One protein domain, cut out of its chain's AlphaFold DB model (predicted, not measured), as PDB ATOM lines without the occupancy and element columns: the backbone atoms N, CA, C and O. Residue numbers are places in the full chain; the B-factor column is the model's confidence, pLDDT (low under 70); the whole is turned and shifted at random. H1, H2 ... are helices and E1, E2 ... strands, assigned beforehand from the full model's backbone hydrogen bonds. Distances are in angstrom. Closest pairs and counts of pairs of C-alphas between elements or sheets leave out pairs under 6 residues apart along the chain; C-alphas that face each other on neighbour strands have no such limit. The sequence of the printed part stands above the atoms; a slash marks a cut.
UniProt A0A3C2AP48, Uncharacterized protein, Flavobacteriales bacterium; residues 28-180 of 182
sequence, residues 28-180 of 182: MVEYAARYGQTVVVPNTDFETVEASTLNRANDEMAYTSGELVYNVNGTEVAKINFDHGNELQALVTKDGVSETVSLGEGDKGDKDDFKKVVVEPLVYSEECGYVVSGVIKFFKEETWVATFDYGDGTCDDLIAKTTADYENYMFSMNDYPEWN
ATOM      1  N   MET A  28      89.744 143.380  45.132       75.44
ATOM      2  CA  MET A  28      90.503 143.336  46.384       75.44
ATOM      3  C   MET A  28      91.970 142.978  46.159       75.44
ATOM      4  O   MET A  28      92.830 143.517  46.844       75.44
ATOM      5  N   VAL A  29      92.259 142.121  45.175       75.06
ATOM      6  CA  VAL A  29      93.628 141.796  44.748       75.06
ATOM      7  C   VAL A  29      94.301 143.069  44.217       75.06
ATOM      8  O   VAL A  29      95.374 143.449  44.670       75.06
ATOM      9  N   GLU A  30      93.614 143.825  43.360       70.31
ATOM     10  CA  GLU A  30      94.103 145.120  42.875       70.31
ATOM     11  C   GLU A  30      94.171 146.196  43.984       70.31
ATOM     12  O   GLU A  30      95.031 147.067  43.937       70.31
ATOM     13  N   TYR A  31      93.320 146.163  45.015       71.44
ATOM     14  CA  TYR A  31      93.428 147.077  46.167       71.44
ATOM     15  C   TYR A  31      94.603 146.743  47.078       71.44
ATOM     16  O   TYR A  31      95.289 147.650  47.556       71.44
ATOM     17  N   ALA A  32      94.845 145.454  47.316       73.19
ATOM     18  CA  ALA A  32      95.982 144.977  48.091       73.19
ATOM     19  C   ALA A  32      97.307 145.429  47.445       73.19
ATOM     20  O   ALA A  32      98.218 145.855  48.153       73.19
ATOM     21  N   ALA A  33      97.345 145.466  46.109       64.88
ATOM     22  CA  ALA A  33      98.433 145.982  45.281       64.88
ATOM     23  C   ALA A  33      98.871 147.419  45.575       64.88
ATOM     24  O   ALA A  33     100.057 147.733  45.641       64.88
ATOM     25  N   ARG A  34      97.888 148.326  45.635       62.56
ATOM     26  CA  ARG A  34      98.104 149.768  45.440       62.56
ATOM     27  C   ARG A  34      98.724 150.448  46.656       62.56
ATOM     28  O   ARG A  34      99.220 151.561  46.530       62.56
ATOM     29  N   TYR A  35      98.667 149.809  47.822       57.62
ATOM     30  CA  TYR A  35      98.839 150.487  49.106       57.62
ATOM     31  C   TYR A  35      99.849 149.823  50.024       57.62
ATOM     32  O   TYR A  35      99.601 149.716  51.223       57.62
ATOM     33  N   GLY A  36     100.978 149.443  49.430       61.72
ATOM     34  CA  GLY A  36     102.269 149.885  49.937       61.72
ATOM     35  C   GLY A  36     102.730 149.219  51.223       61.72
ATOM     36  O   GLY A  36     102.044 149.167  52.240       61.72
ATOM     37  N   GLN A  37     103.964 148.749  51.169       73.19
ATOM     38  CA  GLN A  37     104.782 148.469  52.335       73.19
ATOM     39  C   GLN A  37     104.576 149.493  53.465       73.19
ATOM     40  O   GLN A  37     104.403 150.691  53.241       73.19
ATOM     41  N   THR A  38     104.646 149.014  54.696       87.25
ATOM     42  CA  THR A  38     104.746 149.887  55.867       87.25
ATOM     43  C   THR A  38     106.198 150.081  56.269       87.25
ATOM     44  O   THR A  38     106.581 151.174  56.651       87.25
ATOM     45  N   VAL A  39     107.024 149.039  56.162       95.00
ATOM     46  CA  VAL A  39     108.415 149.044  56.616       95.00
ATOM     47  C   VAL A  39     109.294 148.472  55.515       95.00
ATOM     48  O   VAL A  39     108.918 147.502  54.864       95.00
ATOM     49  N   VAL A  40     110.475 149.060  55.321       95.06
ATOM     50  CA  VAL A  40     111.469 148.592  54.350       95.06
ATOM     51  C   VAL A  40     112.702 148.086  55.086       95.06
ATOM     52  O   VAL A  40     113.321 148.835  55.842       95.06
ATOM     53  N   VAL A  41     113.095 146.846  54.811       96.44
ATOM     54  CA  VAL A  41     114.300 146.195  55.342       96.44
ATOM     55  C   VAL A  41     115.249 145.822  54.197       96.44
ATOM     56  O   VAL A  41     114.796 145.621  53.068       96.44
ATOM     57  N   PRO A  42     116.569 145.736  54.440       96.62
ATOM     58  CA  PRO A  42     117.523 145.467  53.366       96.62
ATOM     59  C   PRO A  42     117.469 144.021  52.844       96.62
ATOM     60  O   PRO A  42     117.802 143.788  51.686       96.62
ATOM     61  N   ASN A  43     117.080 143.047  53.672       97.00
ATOM     62  CA  ASN A  43     117.005 141.626  53.311       97.00
ATOM     63  C   ASN A  43     116.065 140.852  54.253       97.00
ATOM     64  O   ASN A  43     115.498 141.439  55.174       97.00
ATOM     65  N   THR A  44     115.919 139.544  54.024       96.69
ATOM     66  CA  THR A  44     115.040 138.644  54.796       96.69
ATOM     67  C   THR A  44     115.624 138.154  56.120       96.69
ATOM     68  O   THR A  44     114.927 137.486  56.873       96.69
ATOM     69  N   ASP A  45     116.875 138.491  56.445       97.38
ATOM     70  CA  ASP A  45     117.504 138.144  57.732       97.38
ATOM     71  C   ASP A  45     117.056 139.091  58.865       97.38
ATOM     72  O   ASP A  45     117.758 139.265  59.868       97.38
ATOM     73  N   PHE A  46     115.925 139.778  58.684       97.50
ATOM     74  CA  PHE A  46     115.410 140.709  59.670       97.50
ATOM     75  C   PHE A  46     114.759 139.966  60.838       97.50
ATOM     76  O   PHE A  46     114.054 138.974  60.677       97.50
ATOM     77  N   GLU A  47     114.955 140.503  62.031       97.75
ATOM     78  CA  GLU A  47     114.281 140.087  63.250       97.75
ATOM     79  C   GLU A  47     113.475 141.261  63.798       97.75
ATOM     80  O   GLU A  47     113.947 142.402  63.822       97.75
ATOM     81  N   THR A  48     112.274 140.974  64.288       97.38
ATOM     82  CA  THR A  48     111.389 141.977  64.880       97.38
ATOM     83  C   THR A  48     111.459 141.917  66.404       97.38
ATOM     84  O   THR A  48     111.364 140.846  67.003       97.38
ATOM     85  N   VAL A  49     111.596 143.076  67.045       97.62
ATOM     86  CA  VAL A  49     111.610 143.228  68.505       97.62
ATOM     87  C   VAL A  49     110.527 144.216  68.924       97.62
ATOM     88  O   VAL A  49     110.470 145.335  68.418       97.62
ATOM     89  N   GLU A  50     109.696 143.826  69.891       97.94
ATOM     90  CA  GLU A  50     108.788 144.746  70.583       97.94
ATOM     91  C   GLU A  50     109.596 145.645  71.530       97.94
ATOM     92  O   GLU A  50     109.986 145.236  72.627       97.94
ATOM     93  N   ALA A  51     109.873 146.877  71.103       97.00
ATOM     94  CA  ALA A  51     110.550 147.873  71.935       97.00
ATOM     95  C   ALA A  51     109.616 148.445  73.015       97.00
ATOM     96  O   ALA A  51     110.069 148.893  74.072       97.00
ATOM     97  N   SER A  52     108.306 148.389  72.777       97.69
ATOM     98  CA  SER A  52     107.267 148.656  73.769       97.69
ATOM     99  C   SER A  52     106.026 147.805  73.492       97.69
ATOM    100  O   SER A  52     105.850 147.279  72.395       97.69
ATOM    101  N   THR A  53     105.170 147.641  74.505       97.88
ATOM    102  CA  THR A  53     103.980 146.784  74.420       97.88
ATOM    103  C   THR A  53     103.045 147.230  73.302       97.88
ATOM    104  O   THR A  53     102.541 148.354  73.331       97.88
ATOM    105  N   LEU A  54     102.764 146.318  72.373       97.75
ATOM    106  CA  LEU A  54     101.803 146.541  71.302       97.75
ATOM    107  C   LEU A  54     100.369 146.429  71.823       97.75
ATOM    108  O   LEU A  54     100.027 145.471  72.519       97.75
ATOM    109  N   ASN A  55      99.508 147.377  71.454       97.31
ATOM    110  CA  ASN A  55      98.084 147.310  71.779       97.31
ATOM    111  C   ASN A  55      97.227 147.495  70.530       97.31
ATOM    112  O   ASN A  55      97.516 148.330  69.676       97.31
ATOM    113  N   ARG A  56      96.143 146.725  70.460       95.62
ATOM    114  CA  ARG A  56      95.070 146.821  69.464       95.62
ATOM    115  C   ARG A  56      93.755 146.405  70.109       95.62
ATOM    116  O   ARG A  56      93.761 145.686  71.107       95.62
ATOM    117  N   ALA A  57      92.632 146.844  69.548       94.69
ATOM    118  CA  ALA A  57      91.315 146.513  70.092       94.69
ATOM    119  C   ALA A  57      91.017 145.001  70.025       94.69
ATOM    120  O   ALA A  57      90.456 144.434  70.962       94.69
ATOM    121  N   ASN A  58      91.394 144.361  68.917       94.31
ATOM    122  CA  ASN A  58      91.299 142.924  68.661       94.31
ATOM    123  C   ASN A  58      92.251 142.553  67.498       94.31
ATOM    124  O   ASN A  58      92.952 143.416  66.975       94.31
ATOM    125  N   ASP A  59      92.284 141.284  67.092       92.75
ATOM    126  CA  ASP A  59      93.108 140.750  65.994       92.75
ATOM    127  C   ASP A  59      92.622 141.137  64.582       92.75
ATOM    128  O   ASP A  59      93.225 140.761  63.575       92.75
ATOM    129  N   GLU A  60      91.513 141.862  64.485       92.81
ATOM    130  CA  GLU A  60      90.972 142.425  63.249       92.81
ATOM    131  C   GLU A  60      91.404 143.876  63.013       92.81
ATOM    132  O   GLU A  60      91.262 144.382  61.900       92.81
ATOM    133  N   MET A  61      91.960 144.528  64.036       92.81
ATOM    134  CA  MET A  61      92.315 145.943  64.013       92.81
ATOM    135  C   MET A  61      93.829 146.161  63.967       92.81
ATOM    136  O   MET A  61      94.615 145.340  64.444       92.81
ATOM    137  N   ALA A  62      94.229 147.307  63.418       94.69
ATOM    138  CA  ALA A  62      95.606 147.778  63.470       94.69
ATOM    139  C   ALA A  62      96.071 147.990  64.921       94.69
ATOM    140  O   ALA A  62      95.264 148.225  65.830       94.69
ATOM    141  N   TYR A  63      97.386 147.937  65.130       96.81
ATOM    142  CA  TYR A  63      97.985 148.421  66.369       96.81
ATOM    143  C   TYR A  63      97.777 149.930  66.510       96.81
ATOM    144  O   TYR A  63      97.941 150.682  65.553       96.81
ATOM    145  N   THR A  64      97.424 150.359  67.719       96.56
ATOM    146  CA  THR A  64      97.140 151.759  68.072       96.56
ATOM    147  C   THR A  64      98.170 152.353  69.031       96.56
ATOM    148  O   THR A  64      98.099 153.534  69.349       96.56
ATOM    149  N   SER A  65      99.060 151.521  69.574       97.69
ATOM    150  CA  SER A  65     100.201 151.935  70.391       97.69
ATOM    151  C   SER A  65     101.250 150.833  70.454       97.69
ATOM    152  O   SER A  65     100.961 149.667  70.160       97.69
ATOM    153  N   GLY A  66     102.462 151.215  70.845       98.12
ATOM    154  CA  GLY A  66     103.628 150.349  70.875       98.12
ATOM    155  C   GLY A  66     104.637 150.672  69.770       98.12
ATOM    156  O   GLY A  66     104.390 151.491  68.884       98.12
ATOM    157  N   GLU A  67     105.794 150.017  69.818       98.50
ATOM    158  CA  GLU A  67     106.879 150.205  68.855       98.50
ATOM    159  C   GLU A  67     107.494 148.851  68.493       98.50
ATOM    160  O   GLU A  67     107.882 148.071  69.370       98.50
ATOM    161  N   LEU A  68     107.591 148.591  67.189       98.50
ATOM    162  CA  LEU A  68     108.340 147.469  66.631       98.50
ATOM    163  C   LEU A  68     109.641 147.974  66.020       98.50
ATOM    164  O   LEU A  68     109.639 148.935  65.251       98.50
ATOM    165  N   VAL A  69     110.733 147.284  66.330       98.50
ATOM    166  CA  VAL A  69     112.067 147.532  65.779       98.50
ATOM    167  C   VAL A  69     112.475 146.348  64.918       98.50
ATOM    168  O   VAL A  69     112.371 145.202  65.348       98.50
ATOM    169  N   TYR A  70     112.966 146.639  63.720       98.38
ATOM    170  CA  TYR A  70     113.471 145.664  62.765       98.38
ATOM    171  C   TYR A  70     114.989 145.713  62.798       98.38
ATOM    172  O   TYR A  70     115.591 146.766  62.567       98.38
ATOM    173  N   ASN A  71     115.606 144.572  63.086       98.12
ATOM    174  CA  ASN A  71     117.048 144.428  63.179       98.12
ATOM    175  C   ASN A  71     117.560 143.477  62.110       98.12
ATOM    176  O   ASN A  71     116.991 142.413  61.929       98.12
ATOM    177  N   VAL A  72     118.682 143.797  61.478       97.50
ATOM    178  CA  VAL A  72     119.425 142.854  60.636       97.50
ATOM    179  C   VAL A  72     120.789 142.653  61.272       97.50
ATOM    180  O   VAL A  72     121.517 143.616  61.517       97.50
ATOM    181  N   ASN A  73     121.129 141.402  61.595       95.44
ATOM    182  CA  ASN A  73     122.367 141.061  62.307       95.44
ATOM    183  C   ASN A  73     122.564 141.880  63.605       95.44
ATOM    184  O   ASN A  73     123.663 142.352  63.904       95.44
ATOM    185  N   GLY A  74     121.477 142.098  64.355       95.19
ATOM    186  CA  GLY A  74     121.475 142.867  65.605       95.19
ATOM    187  C   GLY A  74     121.616 144.387  65.447       95.19
ATOM    188  O   GLY A  74     121.796 145.078  66.448       95.19
ATOM    189  N   THR A  75     121.557 144.915  64.220       96.81
ATOM    190  CA  THR A  75     121.562 146.361  63.942       96.81
ATOM    191  C   THR A  75     120.165 146.822  63.553       96.81
ATOM    192  O   THR A  75     119.592 146.258  62.625       96.81
ATOM    193  N   GLU A  76     119.648 147.858  64.213       97.94
ATOM    194  CA  GLU A  76     118.373 148.491  63.854       97.94
ATOM    195  C   GLU A  76     118.450 149.062  62.432       97.94
ATOM    196  O   GLU A  76     119.304 149.898  62.135       97.94
ATOM    197  N   VAL A  77     117.552 148.601  61.559       97.88
ATOM    198  CA  VAL A  77     117.435 149.066  60.167       97.88
ATOM    199  C   VAL A  77     116.172 149.887  59.939       97.88
ATOM    200  O   VAL A  77     116.151 150.757  59.071       97.88
ATOM    201  N   ALA A  78     115.124 149.635  60.721       98.12
ATOM    202  CA  ALA A  78     113.887 150.394  60.685       98.12
ATOM    203  C   ALA A  78     113.109 150.214  61.988       98.12
ATOM    204  O   ALA A  78     113.315 149.255  62.733       98.12
ATOM    205  N   LYS A  79     112.149 151.101  62.228       98.25
ATOM    206  CA  LYS A  79     111.148 150.925  63.278       98.25
ATOM    207  C   LYS A  79     109.814 151.533  62.887       98.25
ATOM    208  O   LYS A  79     109.767 152.458  62.078       98.25
ATOM    209  N   ILE A  80     108.745 151.029  63.486       98.31
ATOM    210  CA  ILE A  80     107.387 151.550  63.343       98.31
ATOM    211  C   ILE A  80     106.806 151.822  64.726       98.31
ATOM    212  O   ILE A  80     106.795 150.950  65.594       98.31
ATOM    213  N   ASN A  81     106.349 153.053  64.926       98.25
ATOM    214  CA  ASN A  81     105.757 153.536  66.160       98.25
ATOM    215  C   ASN A  81     104.262 153.795  65.939       98.25
ATOM    216  O   ASN A  81     103.883 154.651  65.135       98.25
ATOM    217  N   PHE A  82     103.430 153.042  66.654       97.75
ATOM    218  CA  PHE A  82     101.973 153.091  66.553       97.75
ATOM    219  C   PHE A  82     101.350 154.186  67.433       97.75
ATOM    220  O   PHE A  82     100.187 154.521  67.252       97.75
ATOM    221  N   ASP A  83     102.114 154.796  68.347       96.81
ATOM    222  CA  ASP A  83     101.706 155.955  69.155       96.81
ATOM    223  C   ASP A  83     101.810 157.279  68.362       96.81
ATOM    224  O   ASP A  83     102.235 158.314  68.887       96.81
ATOM    225  N   HIS A  84     101.446 157.271  67.075       95.19
ATOM    226  CA  HIS A  84     101.572 158.430  66.190       95.19
ATOM    227  C   HIS A  84     100.339 158.657  65.318       95.19
ATOM    228  O   HIS A  84      99.847 157.758  64.648       95.19
ATOM    229  N   GLY A  85      99.899 159.913  65.237       91.38
ATOM    230  CA  GLY A  85      98.759 160.293  64.408       91.38
ATOM    231  C   GLY A  85      97.429 159.852  65.018       91.38
ATOM    232  O   GLY A  85      97.122 160.195  66.160       91.38
ATOM    233  N   ASN A  86      96.605 159.166  64.228       90.81
ATOM    234  CA  ASN A  86      95.340 158.573  64.666       90.81
ATOM    235  C   ASN A  86      95.428 157.035  64.714       90.81
ATOM    236  O   ASN A  86      96.453 156.461  64.379       90.81
ATOM    237  N   GLU A  87      94.335 156.368  65.092       88.88
ATOM    238  CA  GLU A  87      94.261 154.904  65.255       88.88
ATOM    239  C   GLU A  87      94.562 154.073  63.989       88.88
ATOM    240  O   GLU A  87      94.711 152.859  64.081       88.88
ATOM    241  N   LEU A  88      94.647 154.707  62.815       91.00
ATOM    242  CA  LEU A  88      95.013 154.096  61.536       91.00
ATOM    243  C   LEU A  88      96.289 154.715  60.953       91.00
ATOM    244  O   LEU A  88      96.475 154.721  59.737       91.00
ATOM    245  N   GLN A  89      97.161 155.270  61.790       93.50
ATOM    246  CA  GLN A  89      98.443 155.824  61.376       93.50
ATOM    247  C   GLN A  89      99.571 155.293  62.253       93.50
ATOM    248  O   GLN A  89      99.370 154.915  63.401       93.50
ATOM    249  N   ALA A  90     100.772 155.272  61.687       96.62
ATOM    250  CA  ALA A  90     102.001 155.029  62.423       96.62
ATOM    251  C   ALA A  90     103.131 155.890  61.864       96.62
ATOM    252  O   ALA A  90     103.063 156.374  60.731       96.62
ATOM    253  N   LEU A  91     104.175 156.087  62.665       97.62
ATOM    254  CA  LEU A  91     105.417 156.719  62.240       97.62
ATOM    255  C   LEU A  91     106.449 155.637  61.953       97.62
ATOM    256  O   LEU A  91     106.847 154.908  62.859       97.62
ATOM    257  N   VAL A  92     106.903 155.553  60.711       97.44
ATOM    258  CA  VAL A  92     107.992 154.661  60.313       97.44
ATOM    259  C   VAL A  92     109.265 155.478  60.252       97.44
ATOM    260  O   VAL A  92     109.261 156.575  59.700       97.44
ATOM    261  N   THR A  93     110.348 154.961  60.824       97.69
ATOM    262  CA  THR A  93     111.673 155.580  60.774       97.69
ATOM    263  C   THR A  93     112.669 154.615  60.145       97.69
ATOM    264  O   THR A  93     112.829 153.497  60.632       97.69
ATOM    265  N   LYS A  94     113.378 155.066  59.107       95.38
ATOM    266  CA  LYS A  94     114.502 154.368  58.466       95.38
ATOM    267  C   LYS A  94     115.620 155.375  58.211       95.38
ATOM    268  O   LYS A  94     115.361 156.477  57.734       95.38
ATOM    269  N   ASP A  95     116.851 155.037  58.593       93.31
ATOM    270  CA  ASP A  95     118.032 155.906  58.437       93.31
ATOM    271  C   ASP A  95     117.845 157.335  58.997       93.31
ATOM    272  O   ASP A  95     118.335 158.327  58.454       93.31
ATOM    273  N   GLY A  96     117.092 157.457  60.096       93.00
ATOM    274  CA  GLY A  96     116.765 158.739  60.733       93.00
ATOM    275  C   GLY A  96     115.719 159.586  59.996       93.00
ATOM    276  O   GLY A  96     115.320 160.633  60.506       93.00
ATOM    277  N   VAL A  97     115.235 159.142  58.835       95.12
ATOM    278  CA  VAL A  97     114.107 159.749  58.121       95.12
ATOM    279  C   VAL A  97     112.825 159.113  58.628       95.12
ATOM    280  O   VAL A  97     112.747 157.895  58.741       95.12
ATOM    281  N   SER A  98     111.834 159.938  58.968       96.50
ATOM    282  CA  SER A  98     110.540 159.451  59.443       96.50
ATOM    283  C   SER A  98     109.403 159.878  58.532       96.50
ATOM    284  O   SER A  98     109.349 161.032  58.106       96.50
ATOM    285  N   GLU A  99     108.471 158.964  58.294       95.06
ATOM    286  CA  GLU A  99     107.271 159.190  57.500       95.06
ATOM    287  C   GLU A  99     106.032 158.636  58.199       95.06
ATOM    288  O   GLU A  99     106.092 157.671  58.960       95.06
ATOM    289  N   THR A 100     104.892 159.290  57.981       94.69
ATOM    290  CA  THR A 100     103.608 158.784  58.472       94.69
ATOM    291  C   THR A 100     103.036 157.825  57.444       94.69
ATOM    292  O   THR A 100     102.796 158.231  56.308       94.69
ATOM    293  N   VAL A 101     102.774 156.591  57.858       92.31
ATOM    294  CA  VAL A 101     102.131 155.566  57.031       92.31
ATOM    295  C   VAL A 101     100.683 155.361  57.462       92.31
ATOM    296  O   VAL A 101     100.334 155.572  58.627       92.31
ATOM    297  N   SER A 102      99.833 154.957  56.518       91.25
ATOM    298  CA  SER A 102      98.436 154.607  56.791       91.25
ATOM    299  C   SER A 102      98.326 153.115  57.099       91.25
ATOM    300  O   SER A 102      98.751 152.284  56.301       91.25
ATOM    301  N   LEU A 103      97.717 152.773  58.229       92.06
ATOM    302  CA  LEU A 103      97.388 151.400  58.636       92.06
ATOM    303  C   LEU A 103      95.950 151.016  58.294       92.06
ATOM    304  O   LEU A 103      95.506 149.904  58.550       92.06
ATOM    305  N   GLY A 104      95.198 151.932  57.705       87.06
ATOM    306  CA  GLY A 104      93.891 151.638  57.160       87.06
ATOM    307  C   GLY A 104      93.446 152.725  56.207       87.06
ATOM    308  O   GLY A 104      93.986 153.831  56.193       87.06
ATOM    309  N   GLU A 105      92.453 152.395  55.401       74.94
ATOM    310  CA  GLU A 105      91.781 153.343  54.528       74.94
ATOM    311  C   GLU A 105      90.306 152.950  54.468       74.94
ATOM    312  O   GLU A 105      89.960 151.782  54.271       74.94
ATOM    313  N   GLY A 106      89.431 153.927  54.705       56.84
ATOM    314  CA  GLY A 106      88.039 153.833  54.292       56.84
ATOM    315  C   GLY A 106      87.972 154.421  52.898       56.84
ATOM    316  O   GLY A 106      88.085 155.641  52.759       56.84
ATOM    317  N   ASP A 107      87.862 153.577  51.880       51.62
ATOM    318  CA  ASP A 107      87.888 154.056  50.509       51.62
ATOM    319  C   ASP A 107      86.611 154.869  50.235       51.62
ATOM    320  O   ASP A 107      85.495 154.363  50.333       51.62
ATOM    321  N   LYS A 108      86.756 156.173  49.967       46.00
ATOM    322  CA  LYS A 108      85.636 157.056  49.579       46.00
ATOM    323  C   LYS A 108      85.497 157.170  48.057       46.00
ATOM    324  O   LYS A 108      84.733 158.018  47.590       46.00
ATOM    325  N   GLY A 109      86.265 156.394  47.287       47.72
ATOM    326  CA  GLY A 109      86.404 156.579  45.843       47.72
ATOM    327  C   GLY A 109      85.884 155.444  44.970       47.72
ATOM    328  O   GLY A 109      85.498 155.709  43.830       47.72
ATOM    329  N   ASP A 110      85.839 154.216  45.478       50.38
ATOM    330  CA  ASP A 110      85.661 153.048  44.629       50.38
ATOM    331  C   ASP A 110      84.356 152.286  44.873       50.38
ATOM    332  O   ASP A 110      83.836 152.198  45.979       50.38
ATOM    333  N   LYS A 111      83.794 151.761  43.779       49.47
ATOM    334  CA  LYS A 111      82.388 151.331  43.636       49.47
ATOM    335  C   LYS A 111      81.954 150.181  44.555       49.47
ATOM    336  O   LYS A 111      80.787 149.798  44.500       49.47
ATOM    337  N   ASP A 112      82.867 149.634  45.351       58.19
ATOM    338  CA  ASP A 112      82.674 148.400  46.104       58.19
ATOM    339  C   ASP A 112      82.792 148.553  47.638       58.19
ATOM    340  O   ASP A 112      82.545 147.567  48.339       58.19
ATOM    341  N   ASP A 113      83.033 149.772  48.154       71.44
ATOM    342  CA  ASP A 113      82.941 150.160  49.580       71.44
ATOM    343  C   ASP A 113      83.701 149.233  50.556       71.44
ATOM    344  O   ASP A 113      83.175 148.821  51.597       71.44
ATOM    345  N   PHE A 114      84.944 148.869  50.230       81.56
ATOM    346  CA  PHE A 114      85.781 148.097  51.149       81.56
ATOM    347  C   PHE A 114      86.583 149.005  52.089       81.56
ATOM    348  O   PHE A 114      87.179 150.002  51.685       81.56
ATOM    349  N   LYS A 115      86.642 148.615  53.361       86.00
ATOM    350  CA  LYS A 115      87.551 149.150  54.375       86.00
ATOM    351  C   LYS A 115      88.743 148.213  54.504       86.00
ATOM    352  O   LYS A 115      88.570 147.019  54.738       86.00
ATOM    353  N   LYS A 116      89.944 148.766  54.382       87.50
ATOM    354  CA  LYS A 116      91.212 148.049  54.546       87.50
ATOM    355  C   LYS A 116      91.787 148.322  55.933       87.50
ATOM    356  O   LYS A 116      91.787 149.470  56.379       87.50
ATOM    357  N   VAL A 117      92.346 147.292  56.561       92.12
ATOM    358  CA  VAL A 117      93.111 147.399  57.808       92.12
ATOM    359  C   VAL A 117      94.396 146.577  57.700       92.12
ATOM    360  O   VAL A 117      94.350 145.380  57.433       92.12
ATOM    361  N   VAL A 118      95.543 147.219  57.911       94.31
ATOM    362  CA  VAL A 118      96.856 146.587  58.080       94.31
ATOM    363  C   VAL A 118      96.954 146.137  59.537       94.31
ATOM    364  O   VAL A 118      97.159 146.954  60.434       94.31
ATOM    365  N   VAL A 119      96.737 144.845  59.784       95.88
ATOM    366  CA  VAL A 119      96.733 144.278  61.146       95.88
ATOM    367  C   VAL A 119      98.128 143.858  61.601       95.88
ATOM    368  O   VAL A 119      98.401 143.838  62.802       95.88
ATOM    369  N   GLU A 120      99.012 143.577  60.643       96.25
ATOM    370  CA  GLU A 120     100.447 143.379  60.840       96.25
ATOM    371  C   GLU A 120     101.209 144.187  59.781       96.25
ATOM    372  O   GLU A 120     100.788 144.173  58.618       96.25
ATOM    373  N   PRO A 121     102.287 144.909  60.148       95.62
ATOM    374  CA  PRO A 121     103.038 145.742  59.212       95.62
ATOM    375  C   PRO A 121     103.463 144.972  57.959       95.62
ATOM    376  O   PRO A 121     104.052 143.901  58.058       95.62
ATOM    377  N   LEU A 122     103.199 145.539  56.781       94.81
ATOM    378  CA  LEU A 122     103.748 145.042  55.525       94.81
ATOM    379  C   LEU A 122     105.251 145.335  55.457       94.81
ATOM    380  O   LEU A 122     105.637 146.510  55.451       94.81
ATOM    381  N   VAL A 123     106.082 144.299  55.387       95.56
ATOM    382  CA  VAL A 123     107.548 144.402  55.354       95.56
ATOM    383  C   VAL A 123     108.052 144.157  53.937       95.56
ATOM    384  O   VAL A 123     107.956 143.042  53.430       95.56
ATOM    385  N   TYR A 124     108.609 145.181  53.297       94.19
ATOM    386  CA  TYR A 124     109.277 145.073  52.002       94.19
ATOM    387  C   TYR A 124     110.758 144.763  52.181       94.19
ATOM    388  O   TYR A 124     111.471 145.492  52.873       94.19
ATOM    389  N   SER A 125     111.222 143.708  51.515       94.50
ATOM    390  CA  SER A 125     112.637 143.348  51.449       94.50
ATOM    391  C   SER A 125     113.259 143.917  50.177       94.50
ATOM    392  O   SER A 125     112.846 143.571  49.068       94.50
ATOM    393  N   GLU A 126     114.281 144.765  50.320       94.25
ATOM    394  CA  GLU A 126     115.041 145.296  49.178       94.25
ATOM    395  C   GLU A 126     115.744 144.189  48.380       94.25
ATOM    396  O   GLU A 126     115.860 144.302  47.161       94.25
ATOM    397  N   GLU A 127     116.169 143.110  49.045       95.31
ATOM    398  CA  GLU A 127     116.769 141.940  48.398       95.31
ATOM    399  C   GLU A 127     115.771 141.181  47.517       95.31
ATOM    400  O   GLU A 127     116.112 140.808  46.393       95.31
ATOM    401  N   CYS A 128     114.544 140.964  48.003       93.06
ATOM    402  CA  CYS A 128     113.540 140.227  47.234       93.06
ATOM    403  C   CYS A 128     112.865 141.118  46.176       93.06
ATOM    404  O   CYS A 128     112.496 140.642  45.102       93.06
ATOM    405  N   GLY A 129     112.720 142.417  46.459       91.12
ATOM    406  CA  GLY A 129     112.011 143.364  45.600       91.12
ATOM    407  C   GLY A 129     110.486 143.327  45.758       91.12
ATOM    408  O   GLY A 129     109.772 143.669  44.817       91.12
ATOM    409  N   TYR A 130     109.988 142.864  46.907       90.12
ATOM    410  CA  TYR A 130     108.562 142.771  47.225       90.12
ATOM    411  C   TYR A 130     108.315 142.701  48.739       90.12
ATOM    412  O   TYR A 130     109.244 142.569  49.542       90.12
ATOM    413  N   VAL A 131     107.039 142.810  49.124       92.25
ATOM    414  CA  VAL A 131     106.566 142.577  50.494       92.25
ATOM    415  C   VAL A 131     106.641 141.086  50.814       92.25
ATOM    416  O   VAL A 131     106.039 140.292  50.103       92.25
ATOM    417  N   VAL A 132     107.369 140.740  51.874       94.31
ATOM    418  CA  VAL A 132     107.656 139.356  52.306       94.31
ATOM    419  C   VAL A 132     106.931 138.955  53.589       94.31
ATOM    420  O   VAL A 132     107.026 137.816  54.032       94.31
ATOM    421  N   SER A 133     106.280 139.909  54.258       95.69
ATOM    422  CA  SER A 133     105.517 139.645  55.474       95.69
ATOM    423  C   SER A 133     104.490 140.734  55.741       95.69
ATOM    424  O   SER A 133     104.607 141.850  55.225       95.69
ATOM    425  N   GLY A 134     103.504 140.403  56.565       95.00
ATOM    426  CA  GLY A 134     102.448 141.290  57.019       95.00
ATOM    427  C   GLY A 134     101.068 140.803  56.603       95.00
ATOM    428  O   GLY A 134     100.913 139.902  55.779       95.00
ATOM    429  N   VAL A 135     100.045 141.413  57.193       95.38
ATOM    430  CA  VAL A 135      98.666 140.942  57.055       95.38
ATOM    431  C   VAL A 135      97.725 142.121  56.879       95.38
ATOM    432  O   VAL A 135      97.718 143.077  57.662       95.38
ATOM    433  N   ILE A 136      96.873 142.020  55.861       93.12
ATOM    434  CA  ILE A 136      95.771 142.944  55.612       93.12
ATOM    435  C   ILE A 136      94.444 142.211  55.780       93.12
ATOM    436  O   ILE A 136      94.251 141.121  55.245       93.12
ATOM    437  N   LYS A 137      93.487 142.853  56.450       93.38
ATOM    438  CA  LYS A 137      92.080 142.447  56.457       93.38
ATOM    439  C   LYS A 137      91.219 143.473  55.723       93.38
ATOM    440  O   LYS A 137      91.398 144.682  55.870       93.38
ATOM    441  N   PHE A 138      90.274 142.968  54.939       91.25
ATOM    442  CA  PHE A 138      89.259 143.745  54.241       91.25
ATOM    443  C   PHE A 138      87.898 143.536  54.895       91.25
ATOM    444  O   PHE A 138      87.533 142.415  55.263       91.25
ATOM    445  N   PHE A 139      87.134 144.620  54.980       89.06
ATOM    446  CA  PHE A 139      85.792 144.652  55.538       89.06
ATOM    447  C   PHE A 139      84.839 145.333  54.565       89.06
ATOM    448  O   PHE A 139      85.207 146.299  53.903       89.06
ATOM    449  N   LYS A 140      83.594 144.873  54.515       87.75
ATOM    450  CA  LYS A 140      82.488 145.537  53.825       87.75
ATOM    451  C   LYS A 140      81.377 145.755  54.833       87.75
ATOM    452  O   LYS A 140      80.984 144.806  55.503       87.75
ATOM    453  N   GLU A 141      80.918 146.996  54.981       86.62
ATOM    454  CA  GLU A 141      79.911 147.355  55.996       86.62
ATOM    455  C   GLU A 141      80.290 146.836  57.406       86.62
ATOM    456  O   GLU A 141      79.475 146.245  58.110       86.62
ATOM    457  N   GLU A 142      81.561 147.010  57.796       86.38
ATOM    458  CA  GLU A 142      82.147 146.524  59.065       86.38
ATOM    459  C   GLU A 142      82.148 144.989  59.252       86.38
ATOM    460  O   GLU A 142      82.463 144.494  60.330       86.38
ATOM    461  N   THR A 143      81.850 144.217  58.205       91.00
ATOM    462  CA  THR A 143      81.943 142.749  58.209       91.00
ATOM    463  C   THR A 143      83.206 142.300  57.487       91.00
ATOM    464  O   THR A 143      83.449 142.734  56.362       91.00
ATOM    465  N   TRP A 144      84.007 141.428  58.103       93.44
ATOM    466  CA  TRP A 144      85.197 140.847  57.473       93.44
ATOM    467  C   TRP A 144      84.828 140.065  56.203       93.44
ATOM    468  O   TRP A 144      83.896 139.260  56.210       93.44
ATOM    469  N   VAL A 145      85.563 140.306  55.112       93.00
ATOM    470  CA  VAL A 145      85.330 139.658  53.807       93.00
ATOM    471  C   VAL A 145      86.544 138.908  53.268       93.00
ATOM    472  O   VAL A 145      86.377 137.925  52.540       93.00
ATOM    473  N   ALA A 146      87.755 139.356  53.604       93.31
ATOM    474  CA  ALA A 146      88.983 138.704  53.175       93.31
ATOM    475  C   ALA A 146      90.179 139.061  54.063       93.31
ATOM    476  O   ALA A 146      90.259 140.156  54.621       93.31
ATOM    477  N   THR A 147      91.137 138.144  54.129       94.50
ATOM    478  CA  THR A 147      92.476 138.341  54.691       94.50
ATOM    479  C   THR A 147      93.498 138.085  53.593       94.50
ATOM    480  O   THR A 147      93.334 137.122  52.849       94.50
ATOM    481  N   PHE A 148      94.528 138.921  53.508       93.50
ATOM    482  CA  PHE A 148      95.714 138.724  52.677       93.50
ATOM    483  C   PHE A 148      96.926 138.632  53.603       93.50
ATOM    484  O   PHE A 148      97.202 139.582  54.337       93.50
ATOM    485  N   ASP A 149      97.601 137.491  53.578       95.12
ATOM    486  CA  ASP A 149      98.813 137.186  54.338       95.12
ATOM    487  C   ASP A 149      99.990 137.105  53.358       95.12
ATOM    488  O   ASP A 149      99.946 136.338  52.391       95.12
ATOM    489  N   TYR A 150     100.988 137.958  53.582       93.00
ATOM    490  CA  TYR A 150     102.149 138.146  52.712       93.00
ATOM    491  C   TYR A 150     103.336 137.259  53.095       93.00
ATOM    492  O   TYR A 150     104.397 137.392  52.494       93.00
ATOM    493  N   GLY A 151     103.172 136.383  54.087       93.75
ATOM    494  CA  GLY A 151     104.183 135.412  54.471       93.75
ATOM    495  C   GLY A 151     104.949 135.769  55.741       93.75
ATOM    496  O   GLY A 151     104.600 136.654  56.529       93.75
ATOM    497  N   ASP A 152     106.014 135.012  55.958       95.19
ATOM    498  CA  ASP A 152     106.763 134.951  57.213       95.19
ATOM    499  C   ASP A 152     108.108 135.689  57.171       95.19
ATOM    500  O   ASP A 152     108.884 135.617  58.124       95.19
ATOM    501  N   GLY A 153     108.386 136.409  56.083       95.25
ATOM    502  CA  GLY A 153     109.641 137.111  55.847       95.25
ATOM    503  C   GLY A 153     110.576 136.406  54.870       95.25
ATOM    504  O   GLY A 153     111.605 136.983  54.529       95.25
ATOM    505  N   THR A 154     110.251 135.201  54.390       96.25
ATOM    506  CA  THR A 154     111.045 134.515  53.360       96.25
ATOM    507  C   THR A 154     110.842 135.119  51.961       96.25
ATOM    508  O   THR A 154     109.792 135.673  51.650       96.25
ATOM    509  N   CYS A 155     111.854 135.029  51.083       94.12
ATOM    510  CA  CYS A 155     111.697 135.395  49.666       94.12
ATOM    511  C   CYS A 155     110.938 134.287  48.902       94.12
ATOM    512  O   CYS A 155     111.505 133.629  48.021       94.12
ATOM    513  N   ASP A 156     109.671 134.065  49.237       89.75
ATOM    514  CA  ASP A 156     108.709 133.483  48.316       89.75
ATOM    515  C   ASP A 156     107.707 134.573  47.939       89.75
ATOM    516  O   ASP A 156     107.234 135.356  48.750       89.75
ATOM    517  N   ASP A 157     107.479 134.750  46.646       87.94
ATOM    518  CA  ASP A 157     106.653 135.824  46.108       87.94
ATOM    519  C   ASP A 157     105.162 135.516  46.297       87.94
ATOM    520  O   ASP A 157     104.357 135.812  45.424       87.94
ATOM    521  N   LEU A 158     104.791 134.839  47.381       90.75
ATOM    522  CA  LEU A 158     103.529 134.145  47.548       90.75
ATOM    523  C   LEU A 158     102.632 134.851  48.563       90.75
ATOM    524  O   LEU A 158     103.052 135.231  49.647       90.75
ATOM    525  N   ILE A 159     101.353 134.991  48.216       91.31
ATOM    526  CA  ILE A 159     100.358 135.662  49.056       91.31
ATOM    527  C   ILE A 159      99.145 134.766  49.223       91.31
ATOM    528  O   ILE A 159      98.514 134.357  48.240       91.31
ATOM    529  N   ALA A 160      98.807 134.485  50.477       93.69
ATOM    530  CA  ALA A 160      97.649 133.690  50.837       93.69
ATOM    531  C   ALA A 160      96.440 134.598  51.066       93.69
ATOM    532  O   ALA A 160      96.434 135.460  51.944       93.69
ATOM    533  N   LYS A 161      95.374 134.379  50.296       93.25
ATOM    534  CA  LYS A 161      94.077 135.018  50.519       93.25
ATOM    535  C   LYS A 161      93.110 134.029  51.145       93.25
ATOM    536  O   LYS A 161      92.861 132.971  50.571       93.25
ATOM    537  N   THR A 162      92.490 134.422  52.251       95.31
ATOM    538  CA  THR A 162      91.368 133.697  52.869       95.31
ATOM    539  C   THR A 162      90.092 134.520  52.738       95.31
ATOM    540  O   THR A 162      90.092 135.688  53.119       95.31
ATOM    541  N   THR A 163      89.010 133.949  52.205       93.75
ATOM    542  CA  THR A 163      87.697 134.620  52.099       93.75
ATOM    543  C   THR A 163      86.825 134.388  53.336       93.75
ATOM    544  O   THR A 163      87.117 133.511  54.146       93.75
ATOM    545  N   ALA A 164      85.712 135.124  53.453       92.50
ATOM    546  CA  ALA A 164      84.711 134.921  54.507       92.50
ATOM    547  C   ALA A 164      84.141 133.491  54.585       92.50
ATOM    548  O   ALA A 164      83.760 133.031  55.663       92.50
ATOM    549  N   ASP A 165      84.132 132.775  53.458       92.94
ATOM    550  CA  ASP A 165      83.708 131.373  53.361       92.94
ATOM    551  C   ASP A 165      84.858 130.382  53.641       92.94
ATOM    552  O   ASP A 165      84.706 129.174  53.454       92.94
ATOM    553  N   TYR A 166      86.008 130.880  54.112       91.56
ATOM    554  CA  TYR A 166      87.233 130.124  54.398       91.56
ATOM    555  C   TYR A 166      87.833 129.413  53.178       91.56
ATOM    556  O   TYR A 166      88.569 128.429  53.305       91.56
ATOM    557  N   GLU A 167      87.552 129.922  51.982       93.19
ATOM    558  CA  GLU A 167      88.254 129.493  50.780       93.19
ATOM    559  C   GLU A 167      89.638 130.136  50.732       93.19
ATOM    560  O   GLU A 167      89.800 131.320  51.037       93.19
ATOM    561  N   ASN A 168      90.634 129.339  50.342       93.31
ATOM    562  CA  ASN A 168      92.035 129.742  50.317       93.31
ATOM    563  C   ASN A 168      92.535 129.825  48.877       93.31
ATOM    564  O   ASN A 168      92.383 128.877  48.102       93.31
ATOM    565  N   TYR A 169      93.176 130.940  48.552       90.94
ATOM    566  CA  TYR A 169      93.772 131.209  47.251       90.94
ATOM    567  C   TYR A 169      95.229 131.618  47.438       90.94
ATOM    568  O   TYR A 169      95.564 132.293  48.405       90.94
ATOM    569  N   MET A 170      96.074 131.216  46.494       90.62
ATOM    570  CA  MET A 170      97.476 131.612  46.444       90.62
ATOM    571  C   MET A 170      97.717 132.471  45.215       90.62
ATOM    572  O   MET A 170      97.349 132.077  44.105       90.62
ATOM    573  N   PHE A 171      98.360 133.612  45.423       86.94
ATOM    574  CA  PHE A 171      98.775 134.530  44.373       86.94
ATOM    575  C   PHE A 171     100.289 134.660  44.380       86.94
ATOM    576  O   PHE A 171     100.905 134.583  45.439       86.94
ATOM    577  N   SER A 172     100.869 134.854  43.200       87.81
ATOM    578  CA  SER A 172     102.251 135.296  43.079       87.81
ATOM    579  C   SER A 172     102.269 136.814  42.917       87.81
ATOM    580  O   SER A 172     101.565 137.365  42.072       87.81
ATOM    581  N   MET A 173     103.111 137.494  43.681       82.06
ATOM    582  CA  MET A 173     103.395 138.917  43.555       82.06
ATOM    583  C   MET A 173     103.940 139.262  42.160       82.06
ATOM    584  O   MET A 173     103.683 140.336  41.623       82.06
ATOM    585  N   ASN A 174     104.646 138.329  41.513       82.00
ATOM    586  CA  ASN A 174     105.143 138.509  40.150       82.00
ATOM    587  C   ASN A 174     104.035 138.509  39.089       82.00
ATOM    588  O   ASN A 174     104.236 139.074  38.011       82.00
ATOM    589  N   ASP A 175     102.867 137.924  39.379       83.12
ATOM    590  CA  ASP A 175     101.694 138.052  38.504       83.12
ATOM    591  C   ASP A 175     101.139 139.489  38.512       83.12
ATOM    592  O   ASP A 175     100.412 139.873  37.591       83.12
ATOM    593  N   TYR A 176     101.530 140.286  39.511       78.06
ATOM    594  CA  TYR A 176     101.073 141.648  39.740       78.06
ATOM    595  C   TYR A 176     102.246 142.604  40.040       78.06
ATOM    596  O   TYR A 176     102.427 143.081  41.163       78.06
ATOM    597  N   PRO A 177     103.077 142.925  39.034       74.50
ATOM    598  CA  PRO A 177     104.321 143.677  39.216       74.50
ATOM    599  C   PRO A 177     104.130 145.093  39.785       74.50
ATOM    600  O   PRO A 177     105.090 145.723  40.222       74.50
ATOM    601  N   GLU A 178     102.912 145.630  39.774       72.00
ATOM    602  CA  GLU A 178     102.571 146.876  40.451       72.00
ATOM    603  C   GLU A 178     102.687 146.806  41.982       72.00
ATOM    604  O   GLU A 178     102.838 147.861  42.593       72.00
ATOM    605  N   TRP A 179     102.706 145.605  42.576       72.25
ATOM    606  CA  TRP A 179     102.871 145.390  44.017       72.25
ATOM    607  C   TRP A 179     104.359 145.445  44.421       72.25
ATOM    608  O   TRP A 179     104.682 145.660  45.585       72.25
ATOM    609  N   ASN A 180     105.275 145.291  43.455       69.75
ATOM    610  CA  ASN A 180     106.731 145.194  43.655       69.75
ATOM    611  C   ASN A 180     107.442 146.557  43.687       69.75
ATOM    612  O   ASN A 180     108.644 146.647  43.436       69.75
TER     613      ASN A 180
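Overview. This is residues 28 to 180 of the 182 residues of an uncharacterized protein of Flavobacteriales bacterium (UniProt A0A3C2AP48). Two twisted sheets sit partly face to face as a sandwich, the larger one, of E1 and E7 to E12, curling round the short helix H1. The smaller, of E2 to E6, packs with E4 and E5 on E1, and the chain changes sheets at the links E1 to E2 and E6 to E7. The printed part has 153 residues, with one named helix followed by twelve named strands, and is mostly strand. The smaller sheet has the order E2 E3 E4 E5 E6, all antiparallel; the larger is branched and mixed. The whole is compact, with a radius of gyration of the C-alphas of 14.9 A and spans of 42 by 33 by 26 A.

Arrangement. In the larger sheet E8, residues 114 to 125, has E1, residues 39 to 41, and E7, residues 104 to 106, on one side and E9, residues 130 to 140, on the other side. E1 and E8 are parallel, with N 39 and O 122 3.0 A apart. E7, E8, E9, E10, residues 143 to 152, E11, residues 158 to 163, and E12, residues 168 to 172, form a meander, each strand the antiparallel neighbour of the one before. Its pairs within hydrogen-bond range include N 116 and O 105 at 3.0 A, N 117 and O 137 at 2.9 A, N 138 and O 146 at 2.8 A, N 149 and O 160 at 2.9 A, and N 161 and O 169 at 2.8 A. E8 bends by 74 degrees at residue 120 and E9 by 85 degrees at residue 133. H1, residues 28 to 34, is on this sheet; its closest C-alphas to E9 are those of Ala 32 and Ile 136, 7.8 A. In H1, 2 of 3 O i to N i+4 pairs are within hydrogen-bond range. E2, residues 46 to 55, E3, residues 65 to 72, E4, residues 75 to 81, E5, residues 89 to 94, and E6, residues 97 to 102, form a second meander, with N 49 and O 69 at 2.8 A, N 70 and O 78 at 2.8 A, N 81 and O 91 at 2.8 A, and N 92 and O 99 at 2.9 A. Between the sheets, the closest C-alphas of E1 and E4 are those of Val 41 and Val 77, 6.4 A.

Along the chain. H1 begins at C-alpha 28, (90.503, 143.336, 46.384). E8 measures 27.3 A, E9 27.0 A, E10 26.0 A, E3 23.4 A and E2 22.1 A. E12 ends at C-alpha 172, (102.251, 135.296, 43.079).

Size, cuts and confidence. The C-alphas farthest apart, those of Gly 74 and Lys 111, are 45.6 A apart. The printed part has no cut and no long link. Mean pLDDT of the printed part is 89.3; residues 33 to 36, 106 to 112 and 180 are under 70.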